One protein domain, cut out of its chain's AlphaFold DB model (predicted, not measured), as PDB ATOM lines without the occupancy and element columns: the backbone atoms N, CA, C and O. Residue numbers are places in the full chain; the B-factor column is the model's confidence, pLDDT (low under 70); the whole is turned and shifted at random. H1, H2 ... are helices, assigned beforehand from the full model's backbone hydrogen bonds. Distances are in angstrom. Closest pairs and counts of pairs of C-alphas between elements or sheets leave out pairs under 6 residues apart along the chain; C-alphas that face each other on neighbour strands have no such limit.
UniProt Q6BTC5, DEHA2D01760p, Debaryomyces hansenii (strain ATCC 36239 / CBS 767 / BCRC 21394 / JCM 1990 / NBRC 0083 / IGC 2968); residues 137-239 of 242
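This is residues 137 to 239 of the 242 residues of the protein "DEHA2D01760p" of Debaryomyces hansenii (strain ATCC 36239 / CBS 767 / BCRC 21394 / JCM 1990 / NBRC 0083 / IGC 2968) (UniProt Q6BTC5). The longest helix, H1, has short H2 packed on it, H6 crossing its residues 141 to 145 and H3 set crosswise at its residues 148 to 152; H4 and H5 lie away from H1, each after a long loop. The printed part has 103 residues with six named helices, H1 to H6, and no named strand: all helix, compact, radius of gyration of the C-alphas 14.2 A, spans 41 by 37 by 30 A.

H1, residues 138 to 152, is the hub. With residues 148 to 152 alone it touches H3, residues 170 to 179, about perpendicular at 88 degrees; the closest C-alphas, Ala 152 and Asp 172, are 4.9 A apart. With residues 141 to 145 alone it touches H6, residues 228 to 237, at a steep tilt of 66 degrees, opposite ways; closest C-alphas Ile 141 and Ala 232, 6.1 A. H2, residues 160 to 164, touches H1; closest C-alphas Val 163 and Lys 146, 6.2 A. H4, residues 194 to 202, only just touches H3, with 3 pairs of C-alphas within 8 A, the closest Leu 197 and Leu 173, 6.9 A. H5, residues 219 to 222, touches no helix. Every O i to N i+4 pair is within hydrogen-bond range in H1, H2, H3, H4 and H6; H5 is too short for one.

H1 runs 20.6 A from C-alpha 138 at (7.912, 17.540, 4.025); H6, 14.2 A, ends at C-alpha 237, (11.694, 21.189, -10.571).

The printed part has no cut. Residues 180 to 193 and 203 to 218 are long links; pLDDT is under 70 in 31 residues, among them 183 to 196 and 202 to 211.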
ATOM      1  N   ALA A 137       5.067  16.799   0.934       95.25
ATOM      2  CA  ALA A 137       6.335  16.092   0.790       95.25
ATOM      3  C   ALA A 137       7.364  16.390   1.904       95.25
ATOM      4  O   ALA A 137       8.536  16.025   1.766       95.25
ATOM      5  N   TYR A 138       6.971  17.026   3.019       95.94
ATOM      6  CA  TYR A 138       7.912  17.540   4.025       95.94
ATOM      7  C   TYR A 138       8.864  16.467   4.557       95.94
ATOM      8  O   TYR A 138      10.064  16.706   4.644       95.94
ATOM      9  N   THR A 139       8.366  15.268   4.871       95.00
ATOM     10  CA  THR A 139       9.203  14.173   5.386       95.00
ATOM     11  C   THR A 139      10.287  13.758   4.390       95.00
ATOM     12  O   THR A 139      11.425  13.512   4.793       95.00
ATOM     13  N   HIS A 140       9.957  13.720   3.095       94.75
ATOM     14  CA  HIS A 140      10.914  13.413   2.035       94.75
ATOM     15  C   HIS A 140      11.939  14.541   1.878       94.75
ATOM     16  O   HIS A 140      13.143  14.288   1.930       94.75
ATOM     17  N   ILE A 141      11.471  15.790   1.783       94.88
ATOM     18  CA  ILE A 141      12.329  16.974   1.658       94.88
ATOM     19  C   ILE A 141      13.286  17.069   2.846       94.88
ATOM     20  O   ILE A 141      14.489  17.216   2.650       94.88
ATOM     21  N   TYR A 142      12.776  16.950   4.073       95.31
ATOM     22  CA  TYR A 142      13.571  17.017   5.294       95.31
ATOM     23  C   TYR A 142      14.597  15.884   5.367       95.31
ATOM     24  O   TYR A 142      15.760  16.139   5.673       95.31
ATOM     25  N   GLY A 143      14.195  14.644   5.064       93.00
ATOM     26  CA  GLY A 143      15.103  13.497   5.058       93.00
ATOM     27  C   GLY A 143      16.258  13.688   4.076       93.00
ATOM     28  O   GLY A 143      17.421  13.552   4.456       93.00
ATOM     29  N   SER A 144      15.946  14.085   2.842       91.75
ATOM     30  CA  SER A 144      16.939  14.356   1.799       91.75
ATOM     31  C   SER A 144      17.820  15.558   2.146       91.75
ATOM     32  O   SER A 144      19.042  15.480   2.039       91.75
ATOM     33  N   TRP A 145      17.233  16.646   2.645       92.75
ATOM     34  CA  TRP A 145      17.967  17.832   3.082       92.75
ATOM     35  C   TRP A 145      18.942  17.518   4.215       92.75
ATOM     36  O   TRP A 145      20.105  17.924   4.175       92.75
ATOM     37  N   LYS A 146      18.500  16.736   5.201       91.94
ATOM     38  CA  LYS A 146      19.331  16.311   6.324       91.94
ATOM     39  C   LYS A 146      20.572  15.554   5.857       91.94
ATOM     40  O   LYS A 146      21.651  15.840   6.356       91.94
ATOM     41  N   LEU A 147      20.459  14.668   4.862       88.69
ATOM     42  CA  LEU A 147      21.627  13.970   4.305       88.69
ATOM     43  C   LEU A 147      22.662  14.942   3.720       88.69
ATOM     44  O   LEU A 147      23.863  14.734   3.889       88.69
ATOM     45  N   PHE A 148      22.214  16.017   3.065       88.94
ATOM     46  CA  PHE A 148      23.111  17.049   2.541       88.94
ATOM     47  C   PHE A 148      23.772  17.843   3.671       88.94
ATOM     48  O   PHE A 148      24.980  18.076   3.628       88.94
ATOM     49  N   VAL A 149      23.010  18.227   4.698       90.12
ATOM     50  CA  VAL A 149      23.546  18.935   5.870       90.12
ATOM     51  C   VAL A 149      24.556  18.062   6.618       90.12
ATOM     52  O   VAL A 149      25.655  18.530   6.911       90.12
ATOM     53  N   ASP A 150      24.242  16.791   6.857       88.50
ATOM     54  CA  ASP A 150      25.117  15.832   7.546       88.50
ATOM     55  C   ASP A 150      26.397  15.541   6.736       88.50
ATOM     56  O   ASP A 150      27.469  15.341   7.301       88.50
ATOM     57  N   ALA A 151      26.334  15.558   5.399       86.38
ATOM     58  CA  ALA A 151      27.518  15.409   4.548       86.38
ATOM     59  C   ALA A 151      28.377  16.691   4.484       86.38
ATOM     60  O   ALA A 151      29.606  16.626   4.400       86.38
ATOM     61  N   ALA A 152      27.750  17.871   4.524       86.56
ATOM     62  CA  ALA A 152      28.438  19.164   4.547       86.56
ATOM     63  C   ALA A 152      29.097  19.468   5.896       86.56
ATOM     64  O   ALA A 152      30.124  20.164   5.972       86.56
ATOM     65  N   THR A 153      28.475  18.979   6.964       80.19
ATOM     66  CA  THR A 153      28.806  19.329   8.330       80.19
ATOM     67  C   THR A 153      29.196  18.094   9.112       80.19
ATOM     68  O   THR A 153      28.441  17.148   9.248       80.19
ATOM     69  N   THR A 154      30.360  18.120   9.750       68.62
ATOM     70  CA  THR A 154      30.687  17.130  10.786       68.62
ATOM     71  C   THR A 154      29.938  17.436  12.094       68.62
ATOM     72  O   THR A 154      30.479  17.203  13.177       68.62
ATOM     73  N   LEU A 155      28.770  18.089  12.021       62.41
ATOM     74  CA  LEU A 155      28.042  18.573  13.188       62.41
ATOM     75  C   LEU A 155      27.464  17.380  13.949       62.41
ATOM     76  O   LEU A 155      26.813  16.506  13.387       62.41
ATOM     77  N   THR A 156      27.704  17.362  15.257       60.94
ATOM     78  CA  THR A 156      27.136  16.383  16.191       60.94
ATOM     79  C   THR A 156      25.737  16.768  16.673       60.94
ATOM     80  O   THR A 156      25.049  15.935  17.257       60.94
ATOM     81  N   ASP A 157      25.317  18.019  16.452       66.69
ATOM     82  CA  ASP A 157      23.972  18.491  16.776       66.69
ATOM     83  C   ASP A 157      23.032  18.258  15.590       66.69
ATOM     84  O   ASP A 157      23.054  18.987  14.600       66.69
ATOM     85  N   SER A 158      22.209  17.220  15.709       72.25
ATOM     86  CA  SER A 158      21.207  16.829  14.715       72.25
ATOM     87  C   SER A 158      19.812  17.383  15.026       72.25
ATOM     88  O   SER A 158      18.816  16.777  14.619       72.25
ATOM     89  N   SER A 159      19.708  18.477  15.790       86.25
ATOM     90  CA  SER A 159      18.410  19.083  16.087       86.25
ATOM     91  C   SER A 159      17.709  19.567  14.810       86.25
ATOM     92  O   SER A 159      18.324  20.108  13.889       86.25
ATOM     93  N   GLU A 160      16.390  19.375  14.749       86.94
ATOM     94  CA  GLU A 160      15.578  19.724  13.577       86.94
ATOM     95  C   GLU A 160      15.689  21.209  13.212       86.94
ATOM     96  O   GLU A 160      15.783  21.553  12.035       86.94
ATOM     97  N   LEU A 161      15.765  22.084  14.217       87.88
ATOM     98  CA  LEU A 161      15.922  23.525  14.031       87.88
ATOM     99  C   LEU A 161      17.266  23.890  13.379       87.88
ATOM    100  O   LEU A 161      17.306  24.770  12.522       87.88
ATOM    101  N   THR A 162      18.360  23.227  13.765       87.94
ATOM    102  CA  THR A 162      19.680  23.454  13.159       87.94
ATOM    103  C   THR A 162      19.695  22.977  11.709       87.94
ATOM    104  O   THR A 162      20.183  23.695  10.838       87.94
ATOM    105  N   VAL A 163      19.107  21.809  11.433       91.06
ATOM    106  CA  VAL A 163      19.026  21.242  10.077       91.06
ATOM    107  C   VAL A 163      18.187  22.132   9.158       91.06
ATOM    108  O   VAL A 163      18.644  22.519   8.085       91.06
ATOM    109  N   THR A 164      16.976  22.504   9.576       91.69
ATOM    110  CA  THR A 164      16.043  23.303   8.758       91.69
ATOM    111  C   THR A 164      16.531  24.726   8.484       91.69
ATOM    112  O   THR A 164      16.245  25.261   7.416       91.69
ATOM    113  N   ASN A 165      17.306  25.325   9.395       90.62
ATOM    114  CA  ASN A 165      17.880  26.664   9.214       90.62
ATOM    115  C   ASN A 165      19.284  26.660   8.592       90.62
ATOM    116  O   ASN A 165      19.896  27.725   8.453       90.62
ATOM    117  N   TYR A 166      19.825  25.489   8.248       91.12
ATOM    118  CA  TYR A 166      21.151  25.407   7.658       91.12
ATOM    119  C   TYR A 166      21.189  26.087   6.281       91.12
ATOM    120  O   TYR A 166      20.223  26.059   5.519       91.12
ATOM    121  N   GLN A 167      22.323  26.706   5.956       91.00
ATOM    122  CA  GLN A 167      22.552  27.403   4.690       91.00
ATOM    123  C   GLN A 167      23.713  26.714   3.968       91.00
ATOM    124  O   GLN A 167      24.867  26.890   4.355       91.00
ATOM    125  N   LEU A 168      23.418  25.919   2.936       88.62
ATOM    126  CA  LEU A 168      24.441  25.229   2.145       88.62
ATOM    127  C   LEU A 168      25.154  26.220   1.231       88.62
ATOM    128  O   LEU A 168      24.568  26.763   0.293       88.62
ATOM    129  N   THR A 169      26.438  26.434   1.488       88.44
ATOM    130  CA  THR A 169      27.288  27.304   0.671       88.44
ATOM    131  C   THR A 169      28.014  26.511  -0.421       88.44
ATOM    132  O   THR A 169      28.080  25.283  -0.385       88.44
ATOM    133  N   LEU A 170      28.626  27.193  -1.396       84.38
ATOM    134  CA  LEU A 170      29.440  26.524  -2.422       84.38
ATOM    135  C   LEU A 170      30.560  25.629  -1.833       84.38
ATOM    136  O   LEU A 170      30.725  24.509  -2.318       84.38
ATOM    137  N   PRO A 171      31.324  26.053  -0.801       87.12
ATOM    138  CA  PRO A 171      32.242  25.161  -0.089       87.12
ATOM    139  C   PRO A 171      31.592  23.877   0.435       87.12
ATOM    140  O   PRO A 171      32.207  22.816   0.369       87.12
ATOM    141  N   ASP A 172      30.360  23.955   0.932       87.19
ATOM    142  CA  ASP A 172      29.642  22.799   1.468       87.19
ATOM    143  C   ASP A 172      29.196  21.856   0.355       87.19
ATOM    144  O   ASP A 172      29.424  20.654   0.445       87.19
ATOM    145  N   LEU A 173      28.687  22.396  -0.757       84.94
ATOM    146  CA  LEU A 173      28.369  21.607  -1.949       84.94
ATOM    147  C   LEU A 173      29.596  20.854  -2.486       84.94
ATOM    148  O   LEU A 173      29.478  19.703  -2.900       84.94
ATOM    149  N   LYS A 174      30.789  21.462  -2.426       84.50
ATOM    150  CA  LYS A 174      32.045  20.786  -2.788       84.50
ATOM    151  C   LYS A 174      32.372  19.625  -1.852       84.50
ATOM    152  O   LYS A 174      32.766  18.569  -2.331       84.50
ATOM    153  N   LYS A 175      32.169  19.783  -0.539       85.31
ATOM    154  CA  LYS A 175      32.347  18.678   0.418       85.31
ATOM    155  C   LYS A 175      31.366  17.543   0.149       85.31
ATOM    156  O   LYS A 175      31.789  16.395   0.121       85.31
ATOM    157  N   ILE A 176      30.090  17.860  -0.085       84.38
ATOM    158  CA  ILE A 176      29.050  16.867  -0.396       84.38
ATOM    159  C   ILE A 176      29.424  16.096  -1.661       84.38
ATOM    160  O   ILE A 176      29.368  14.870  -1.682       84.38
ATOM    161  N   LYS A 177      29.865  16.806  -2.703       82.00
ATOM    162  CA  LYS A 177      30.323  16.211  -3.958       82.00
ATOM    163  C   LYS A 177      31.446  15.190  -3.739       82.00
ATOM    164  O   LYS A 177      31.357  14.075  -4.255       82.00
ATOM    165  N   SER A 178      32.449  15.544  -2.935       82.56
ATOM    166  CA  SER A 178      33.547  14.636  -2.590       82.56
ATOM    167  C   SER A 178      33.098  13.491  -1.681       82.56
ATOM    168  O   SER A 178      33.516  12.358  -1.883       82.56
ATOM    169  N   PHE A 179      32.207  13.748  -0.719       82.25
ATOM    170  CA  PHE A 179      31.657  12.730   0.182       82.25
ATOM    171  C   PHE A 179      30.845  11.663  -0.569       82.25
ATOM    172  O   PHE A 179      30.929  10.477  -0.257       82.25
ATOM    173  N   LEU A 180      30.095  12.074  -1.591       76.19
ATOM    174  CA  LEU A 180      29.309  11.187  -2.451       76.19
ATOM    175  C   LEU A 180      30.138  10.536  -3.574       76.19
ATOM    176  O   LEU A 180      29.572   9.848  -4.422       76.19
ATOM    177  N   ASN A 181      31.461  10.744  -3.603       72.81
ATOM    178  CA  ASN A 181      32.370  10.283  -4.661       72.81
ATOM    179  C   ASN A 181      31.928  10.689  -6.082       72.81
ATOM    180  O   ASN A 181      32.256  10.022  -7.060       72.81
ATOM    181  N   LEU A 182      31.217  11.814  -6.219       70.75
ATOM    182  CA  LEU A 182      30.777  12.354  -7.516       70.75
ATOM    183  C   LEU A 182      31.930  13.005  -8.304       70.75
ATOM    184  O   LEU A 182      31.762  13.431  -9.450       70.75
ATOM    185  N   ASP A 183      33.105  13.088  -7.675       64.19
ATOM    186  CA  ASP A 183      34.366  13.513  -8.272       64.19
ATOM    187  C   ASP A 183      35.063  12.383  -9.058       64.19
ATOM    188  O   ASP A 183      35.802  12.671 -10.003       64.19
ATOM    189  N   GLU A 184      34.821  11.107  -8.719       56.84
ATOM    190  CA  GLU A 184      35.583   9.977  -9.262       56.84
ATOM    191  C   GLU A 184      34.913   9.300 -10.467       56.84
ATOM    192  O   GLU A 184      33.805   8.765 -10.432       56.84
ATOM    193  N   THR A 185      35.655   9.287 -11.574       55.50
ATOM    194  CA  THR A 185      35.278   8.661 -12.841       55.50
ATOM    195  C   THR A 185      35.553   7.163 -12.794       55.50
ATOM    196  O   THR A 185      36.592   6.694 -13.248       55.50
ATOM    197  N   SER A 186      34.607   6.374 -12.294       49.72
ATOM    198  CA  SER A 186      34.755   4.916 -12.367       49.72
ATOM    199  C   SER A 186      34.574   4.363 -13.790       49.72
ATOM    200  O   SER A 186      35.105   3.296 -14.057       49.72
ATOM    201  N   ASN A 187      33.918   5.072 -14.730       49.97
ATOM    202  CA  ASN A 187      33.695   4.580 -16.106       49.97
ATOM    203  C   ASN A 187      33.485   5.685 -17.173       49.97
ATOM    204  O   ASN A 187      32.501   5.668 -17.908       49.97
ATOM    205  N   GLY A 188      34.387   6.667 -17.284       50.59
ATOM    206  CA  GLY A 188      34.500   7.527 -18.484       50.59
ATOM    207  C   GLY A 188      33.336   8.478 -18.827       50.59
ATOM    208  O   GLY A 188      33.465   9.243 -19.781       50.59
ATOM    209  N   ASN A 189      32.243   8.499 -18.063       51.69
ATOM    210  CA  ASN A 189      31.145   9.446 -18.242       51.69
ATOM    211  C   ASN A 189      31.142  10.492 -17.120       51.69
ATOM    212  O   ASN A 189      30.904  10.171 -15.964       51.69
ATOM    213  N   VAL A 190      31.441  11.729 -17.529       54.22
ATOM    214  CA  VAL A 190      31.126  13.032 -16.916       54.22
ATOM    215  C   VAL A 190      31.272  13.117 -15.386       54.22
ATOM    216  O   VAL A 190      30.346  12.827 -14.640       54.22
ATOM    217  N   SER A 191      32.421  13.633 -14.929       56.31
ATOM    218  CA  SER A 191      32.546  14.220 -13.585       56.31
ATOM    219  C   SER A 191      31.545  15.371 -13.448       56.31
ATOM    220  O   SER A 191      31.421  16.185 -14.371       56.31
ATOM    221  N   LEU A 192      30.828  15.441 -12.322       63.12
ATOM    222  CA  LEU A 192      29.896  16.534 -12.058       63.12
ATOM    223  C   LEU A 192      30.704  17.845 -12.043       63.12
ATOM    224  O   LEU A 192      31.566  18.046 -11.190       63.12
ATOM    225  N   GLY A 193      30.514  18.718 -13.028       63.78
ATOM    226  CA  GLY A 193      31.268  19.969 -13.097       63.78
ATOM    227  C   GLY A 193      30.855  20.926 -11.979       63.78
ATOM    228  O   GLY A 193      29.685  20.973 -11.609       63.78
ATOM    229  N   ASP A 194      31.779  21.759 -11.492       67.00
ATOM    230  CA  ASP A 194      31.443  22.864 -10.575       67.00
ATOM    231  C   ASP A 194      30.378  23.804 -11.182       67.00
ATOM    232  O   ASP A 194      29.631  24.442 -10.448       67.00
ATOM    233  N   SER A 195      30.254  23.835 -12.516       65.50
ATOM    234  CA  SER A 195      29.174  24.525 -13.229       65.50
ATOM    235  C   SER A 195      27.783  24.031 -12.829       65.50
ATOM    236  O   SER A 195      26.899  24.853 -12.664       65.50
ATOM    237  N   PHE A 196      27.597  22.731 -12.586       68.62
ATOM    238  CA  PHE A 196      26.312  22.186 -12.138       68.62
ATOM    239  C   PHE A 196      25.965  22.644 -10.715       68.62
ATOM    240  O   PHE A 196      24.815  22.951 -10.423       68.62
ATOM    241  N   LEU A 197      26.962  22.745  -9.827       71.81
ATOM    242  CA  LEU A 197      26.755  23.283  -8.476       71.81
ATOM    243  C   LEU A 197      26.384  24.772  -8.517       71.81
ATOM    244  O   LEU A 197      25.582  25.240  -7.712       71.81
ATOM    245  N   ILE A 198      26.962  25.516  -9.463       69.25
ATOM    246  CA  ILE A 198      26.624  26.922  -9.713       69.25
ATOM    247  C   ILE A 198      25.209  27.039 -10.288       69.25
ATOM    248  O   ILE A 198      24.447  27.888  -9.831       69.25
ATOM    249  N   ASP A 199      24.837  26.163 -11.223       67.88
ATOM    250  CA  ASP A 199      23.482  26.106 -11.774       67.88
ATOM    251  C   ASP A 199      22.467  25.807 -10.656       67.88
ATOM    252  O   ASP A 199      21.478  26.526 -10.527       67.88
ATOM    253  N   MET A 200      22.768  24.862  -9.758       69.88
ATOM    254  CA  MET A 200      21.944  24.559  -8.581       69.88
ATOM    255  C   MET A 200      21.744  25.791  -7.686       69.88
ATOM    256  O   MET A 200      20.614  26.099  -7.319       69.88
ATOM    257  N   LEU A 201      22.808  26.549  -7.399       70.38
ATOM    258  CA  LEU A 201      22.725  27.809  -6.645       70.38
ATOM    259  C   LEU A 201      21.901  28.888  -7.370       70.38
ATOM    260  O   LEU A 201      21.321  29.753  -6.714       70.38
ATOM    261  N   SER A 202      21.852  28.851  -8.705       65.00
ATOM    262  CA  SER A 202      21.111  29.814  -9.530       65.00
ATOM    263  C   SER A 202      19.616  29.493  -9.668       65.00
ATOM    264  O   SER A 202      18.811  30.411  -9.790       65.00
ATOM    265  N   CYS A 203      19.223  28.218  -9.572       64.19
ATOM    266  CA  CYS A 203      17.822  27.778  -9.659       64.19
ATOM    267  C   CYS A 203      16.988  28.105  -8.409       64.19
ATOM    268  O   CYS A 203      15.778  27.918  -8.403       64.19
ATOM    269  N   CYS A 204      17.624  28.575  -7.336       61.81
ATOM    270  CA  CYS A 204      17.041  28.636  -5.998       61.81
ATOM    271  C   CYS A 204      16.085  29.816  -5.750       61.81
ATOM    272  O   CYS A 204      15.532  29.916  -4.664       61.81
ATOM    273  N   THR A 205      15.945  30.778  -6.665       63.34
ATOM    274  CA  THR A 205      15.318  32.071  -6.316       63.34
ATOM    275  C   THR A 205      14.068  32.425  -7.094       63.34
ATOM    276  O   THR A 205      13.333  33.295  -6.634       63.34
ATOM    277  N   THR A 206      13.811  31.791  -8.236       65.25
ATOM    278  CA  THR A 206      12.729  32.200  -9.138       65.25
ATOM    279  C   THR A 206      11.987  31.010  -9.725       65.25
ATOM    280  O   THR A 206      12.609  30.008 -10.071       65.25
ATOM    281  N   THR A 207      10.673  31.148  -9.908       63.59
ATOM    282  CA  THR A 207       9.872  30.223 -10.717       63.59
ATOM    283  C   THR A 207      10.340  30.249 -12.176       63.59
ATOM    284  O   THR A 207      11.024  31.173 -12.622       63.59
ATOM    285  N   GLN A 208       9.880  29.280 -12.970       60.16
ATOM    286  CA  GLN A 208       9.998  29.304 -14.434       60.16
ATOM    287  C   GLN A 208       9.383  30.557 -15.097       60.16
ATOM    288  O   GLN A 208       9.730  30.889 -16.228       60.16
ATOM    289  N   HIS A 209       8.484  31.259 -14.397       61.66
ATOM    290  CA  HIS A 209       7.866  32.511 -14.840       61.66
ATOM    291  C   HIS A 209       8.610  33.757 -14.327       61.66
ATOM    292  O   HIS A 209       8.258  34.871 -14.704       61.66
ATOM    293  N   GLY A 210       9.669  33.575 -13.530       64.25
ATOM    294  CA  GLY A 210      10.488  34.649 -12.968       64.25
ATOM    295  C   GLY A 210      10.029  35.156 -11.598       64.25
ATOM    296  O   GLY A 210      10.663  36.062 -11.063       64.25
ATOM    297  N   ASP A 211       8.979  34.577 -11.009       65.62
ATOM    298  CA  ASP A 211       8.460  35.011  -9.707       65.62
ATOM    299  C   ASP A 211       9.394  34.579  -8.579       65.62
ATOM    300  O   ASP A 211       9.833  33.430  -8.530       65.62
ATOM    301  N   ILE A 212       9.684  35.479  -7.645       70.62
ATOM    302  CA  ILE A 212      10.551  35.173  -6.506       70.62
ATOM    303  C   ILE A 212       9.772  34.357  -5.473       70.62
ATOM    304  O   ILE A 212       8.701  34.778  -5.049       70.62
ATOM    305  N   ILE A 213      10.328  33.222  -5.038       71.50
ATOM    306  CA  ILE A 213       9.694  32.324  -4.046       71.50
ATOM    307  C   ILE A 213      10.365  32.430  -2.667       71.50
ATOM    308  O   ILE A 213       9.750  32.117  -1.645       71.50
ATOM    309  N   ASN A 214      11.628  32.865  -2.628       79.38
ATOM    310  CA  ASN A 214      12.418  32.994  -1.408       79.38
ATOM    311  C   ASN A 214      12.784  34.461  -1.149       79.38
ATOM    312  O   ASN A 214      13.473  35.086  -1.958       79.38
ATOM    313  N   TYR A 215      12.365  34.971   0.008       87.69
ATOM    314  CA  TYR A 215      12.518  36.366   0.421       87.69
ATOM    315  C   TYR A 215      13.553  36.552   1.548       87.69
ATOM    316  O   TYR A 215      13.452  37.465   2.364       87.69
ATOM    317  N   ASP A 216      14.568  35.683   1.630       87.75
ATOM    318  CA  ASP A 216      15.592  35.750   2.679       87.75
ATOM    319  C   ASP A 216      16.464  37.019   2.575       87.75
ATOM    320  O   ASP A 216      17.332  37.166   1.704       87.75
ATOM    321  N   TYR A 217      16.301  37.917   3.551       88.75
ATOM    322  CA  TYR A 217      17.090  39.142   3.713       88.75
ATOM    323  C   TYR A 217      18.603  38.928   3.829       88.75
ATOM    324  O   TYR A 217      19.374  39.877   3.661       88.75
ATOM    325  N   ASN A 218      19.061  37.720   4.148       84.38
ATOM    326  CA  ASN A 218      20.477  37.426   4.292       84.38
ATOM    327  C   ASN A 218      21.151  37.098   2.957       84.38
ATOM    328  O   ASN A 218      22.374  37.241   2.877       84.38
ATOM    329  N   LYS A 219      20.406  36.681   1.917       80.25
ATOM    330  CA  LYS A 219      20.981  36.337   0.598       80.25
ATOM    331  C   LYS A 219      21.818  37.484   0.002       80.25
ATOM    332  O   LYS A 219      22.975  37.233  -0.336       80.25
ATOM    333  N   PRO A 220      21.356  38.753  -0.007       78.56
ATOM    334  CA  PRO A 220      22.164  39.872  -0.506       78.56
ATOM    335  C   PRO A 220      23.474  40.118   0.261       78.56
ATOM    336  O   PRO A 220      24.411  40.684  -0.294       78.56
ATOM    337  N   LYS A 221      23.550  39.723   1.540       77.25
ATOM    338  CA  LYS A 221      24.715  39.974   2.408       77.25
ATOM    339  C   LYS A 221      25.718  38.828   2.434       77.25
ATOM    340  O   LYS A 221      26.919  39.072   2.463       77.25
ATOM    341  N   LYS A 222      25.224  37.593   2.514       76.06
ATOM    342  CA  LYS A 222      26.042  36.391   2.725       76.06
ATOM    343  C   LYS A 222      26.483  35.726   1.416       76.06
ATOM    344  O   LYS A 222      27.310  34.822   1.458       76.06
ATOM    345  N   GLY A 223      25.968  36.184   0.273       75.44
ATOM    346  CA  GLY A 223      26.214  35.575  -1.031       75.44
ATOM    347  C   GLY A 223      25.274  34.401  -1.310       75.44
ATOM    348  O   GLY A 223      24.298  34.192  -0.592       75.44
ATOM    349  N   SER A 224      25.553  33.649  -2.374       78.88
ATOM    350  CA  SER A 224      24.707  32.534  -2.810       78.88
ATOM    351  C   SER A 224      24.825  31.327  -1.875       78.88
ATOM    352  O   SER A 224      25.910  30.767  -1.702       78.88
ATOM    353  N   TYR A 225      23.694  30.902  -1.319       87.31
ATOM    354  CA  TYR A 225      23.531  29.654  -0.573       87.31
ATOM    355  C   TYR A 225      22.146  29.060  -0.836       87.31
ATOM    356  O   TYR A 225      21.239  29.762  -1.293       87.31
ATOM    357  N   ILE A 226      22.004  27.776  -0.518       88.75
ATOM    358  CA  ILE A 226      20.765  27.002  -0.629       88.75
ATOM    359  C   ILE A 226      20.188  26.816   0.776       88.75
ATOM    360  O   ILE A 226      20.899  26.426   1.701       88.75
ATOM    361  N   THR A 227      18.905  27.112   0.938       91.38
ATOM    362  CA  THR A 227      18.101  26.797   2.129       91.38
ATOM    363  C   THR A 227      17.244  25.556   1.882       91.38
ATOM    364  O   THR A 227      17.077  25.138   0.738       91.38
ATOM    365  N   ILE A 228      16.621  24.992   2.922       92.75
ATOM    366  CA  ILE A 228      15.683  23.869   2.747       92.75
ATOM    367  C   ILE A 228      14.521  24.207   1.794       92.75
ATOM    368  O   ILE A 228      14.078  23.351   1.035       92.75
ATOM    369  N   LYS A 229      14.058  25.465   1.783       92.06
ATOM    370  CA  LYS A 229      13.009  25.945   0.870       92.06
ATOM    371  C   LYS A 229      13.487  25.970  -0.581       92.06
ATOM    372  O   LYS A 229      12.767  25.542  -1.474       92.06
ATOM    373  N   ASP A 230      14.720  26.416  -0.805       89.44
ATOM    374  CA  ASP A 230      15.337  26.385  -2.135       89.44
ATOM    375  C   ASP A 230      15.534  24.945  -2.621       89.44
ATOM    376  O   ASP A 230      15.300  24.627  -3.784       89.44
ATOM    377  N   PHE A 231      15.946  24.058  -1.714       90.62
ATOM    378  CA  PHE A 231      16.109  22.640  -1.998       90.62
ATOM    379  C   PHE A 231      14.779  21.964  -2.348       90.62
ATOM    380  O   PHE A 231      14.736  21.166  -3.280       90.62
ATOM    381  N   ALA A 232      13.688  22.322  -1.663       91.25
ATOM    382  CA  ALA A 232      12.346  21.863  -2.006       91.25
ATOM    383  C   ALA A 232      11.947  22.281  -3.432       91.25
ATOM    384  O   ALA A 232      11.466  21.449  -4.197       91.25
ATOM    385  N   GLU A 233      12.217  23.528  -3.831       87.88
ATOM    386  CA  GLU A 233      11.963  23.990  -5.205       87.88
ATOM    387  C   GLU A 233      12.820  23.229  -6.227       87.88
ATOM    388  O   GLU A 233      12.333  22.873  -7.297       87.88
ATOM    389  N   ILE A 234      14.083  22.924  -5.905       86.31
ATOM    390  CA  ILE A 234      14.940  22.100  -6.769       86.31
ATOM    391  C   ILE A 234      14.346  20.698  -6.942       86.31
ATOM    392  O   ILE A 234      14.256  20.229  -8.072       86.31
ATOM    393  N   LEU A 235      13.922  20.040  -5.858       88.00
ATOM    394  CA  LEU A 235      13.286  18.721  -5.933       88.00
ATOM    395  C   LEU A 235      11.997  18.761  -6.761       88.00
ATOM    396  O   LEU A 235      11.794  17.900  -7.613       88.00
ATOM    397  N   GLY A 236      11.168  19.788  -6.570       86.12
ATOM    398  CA  GLY A 236       9.961  19.991  -7.368       86.12
ATOM    399  C   GLY A 236      10.280  20.156  -8.852       86.12
ATOM    400  O   GLY A 236       9.739  19.446  -9.691       86.12
ATOM    401  N   ASN A 237      11.250  21.007  -9.189       82.50
ATOM    402  CA  ASN A 237      11.694  21.189 -10.571       82.50
ATOM    403  C   ASN A 237      12.290  19.914 -11.190       82.50
ATOM    404  O   ASN A 237      12.300  19.797 -12.412       82.50
ATOM    405  N   LEU A 238      12.775  18.965 -10.386       82.75
ATOM    406  CA  LEU A 238      13.245  17.653 -10.845       82.75
ATOM    407  C   LEU A 238      12.120  16.610 -10.976       82.75
ATOM    408  O   LEU A 238      12.378  15.527 -11.495       82.75
ATOM    409  N   GLY A 239      10.897  16.932 -10.542       82.56
ATOM    410  CA  GLY A 239       9.748  16.025 -10.530       82.56
ATOM    411  C   GLY A 239       9.738  15.037  -9.359       82.56
ATOM    412  O   GLY A 239       9.017  14.049  -9.379       82.56
TER     413      GLY A 239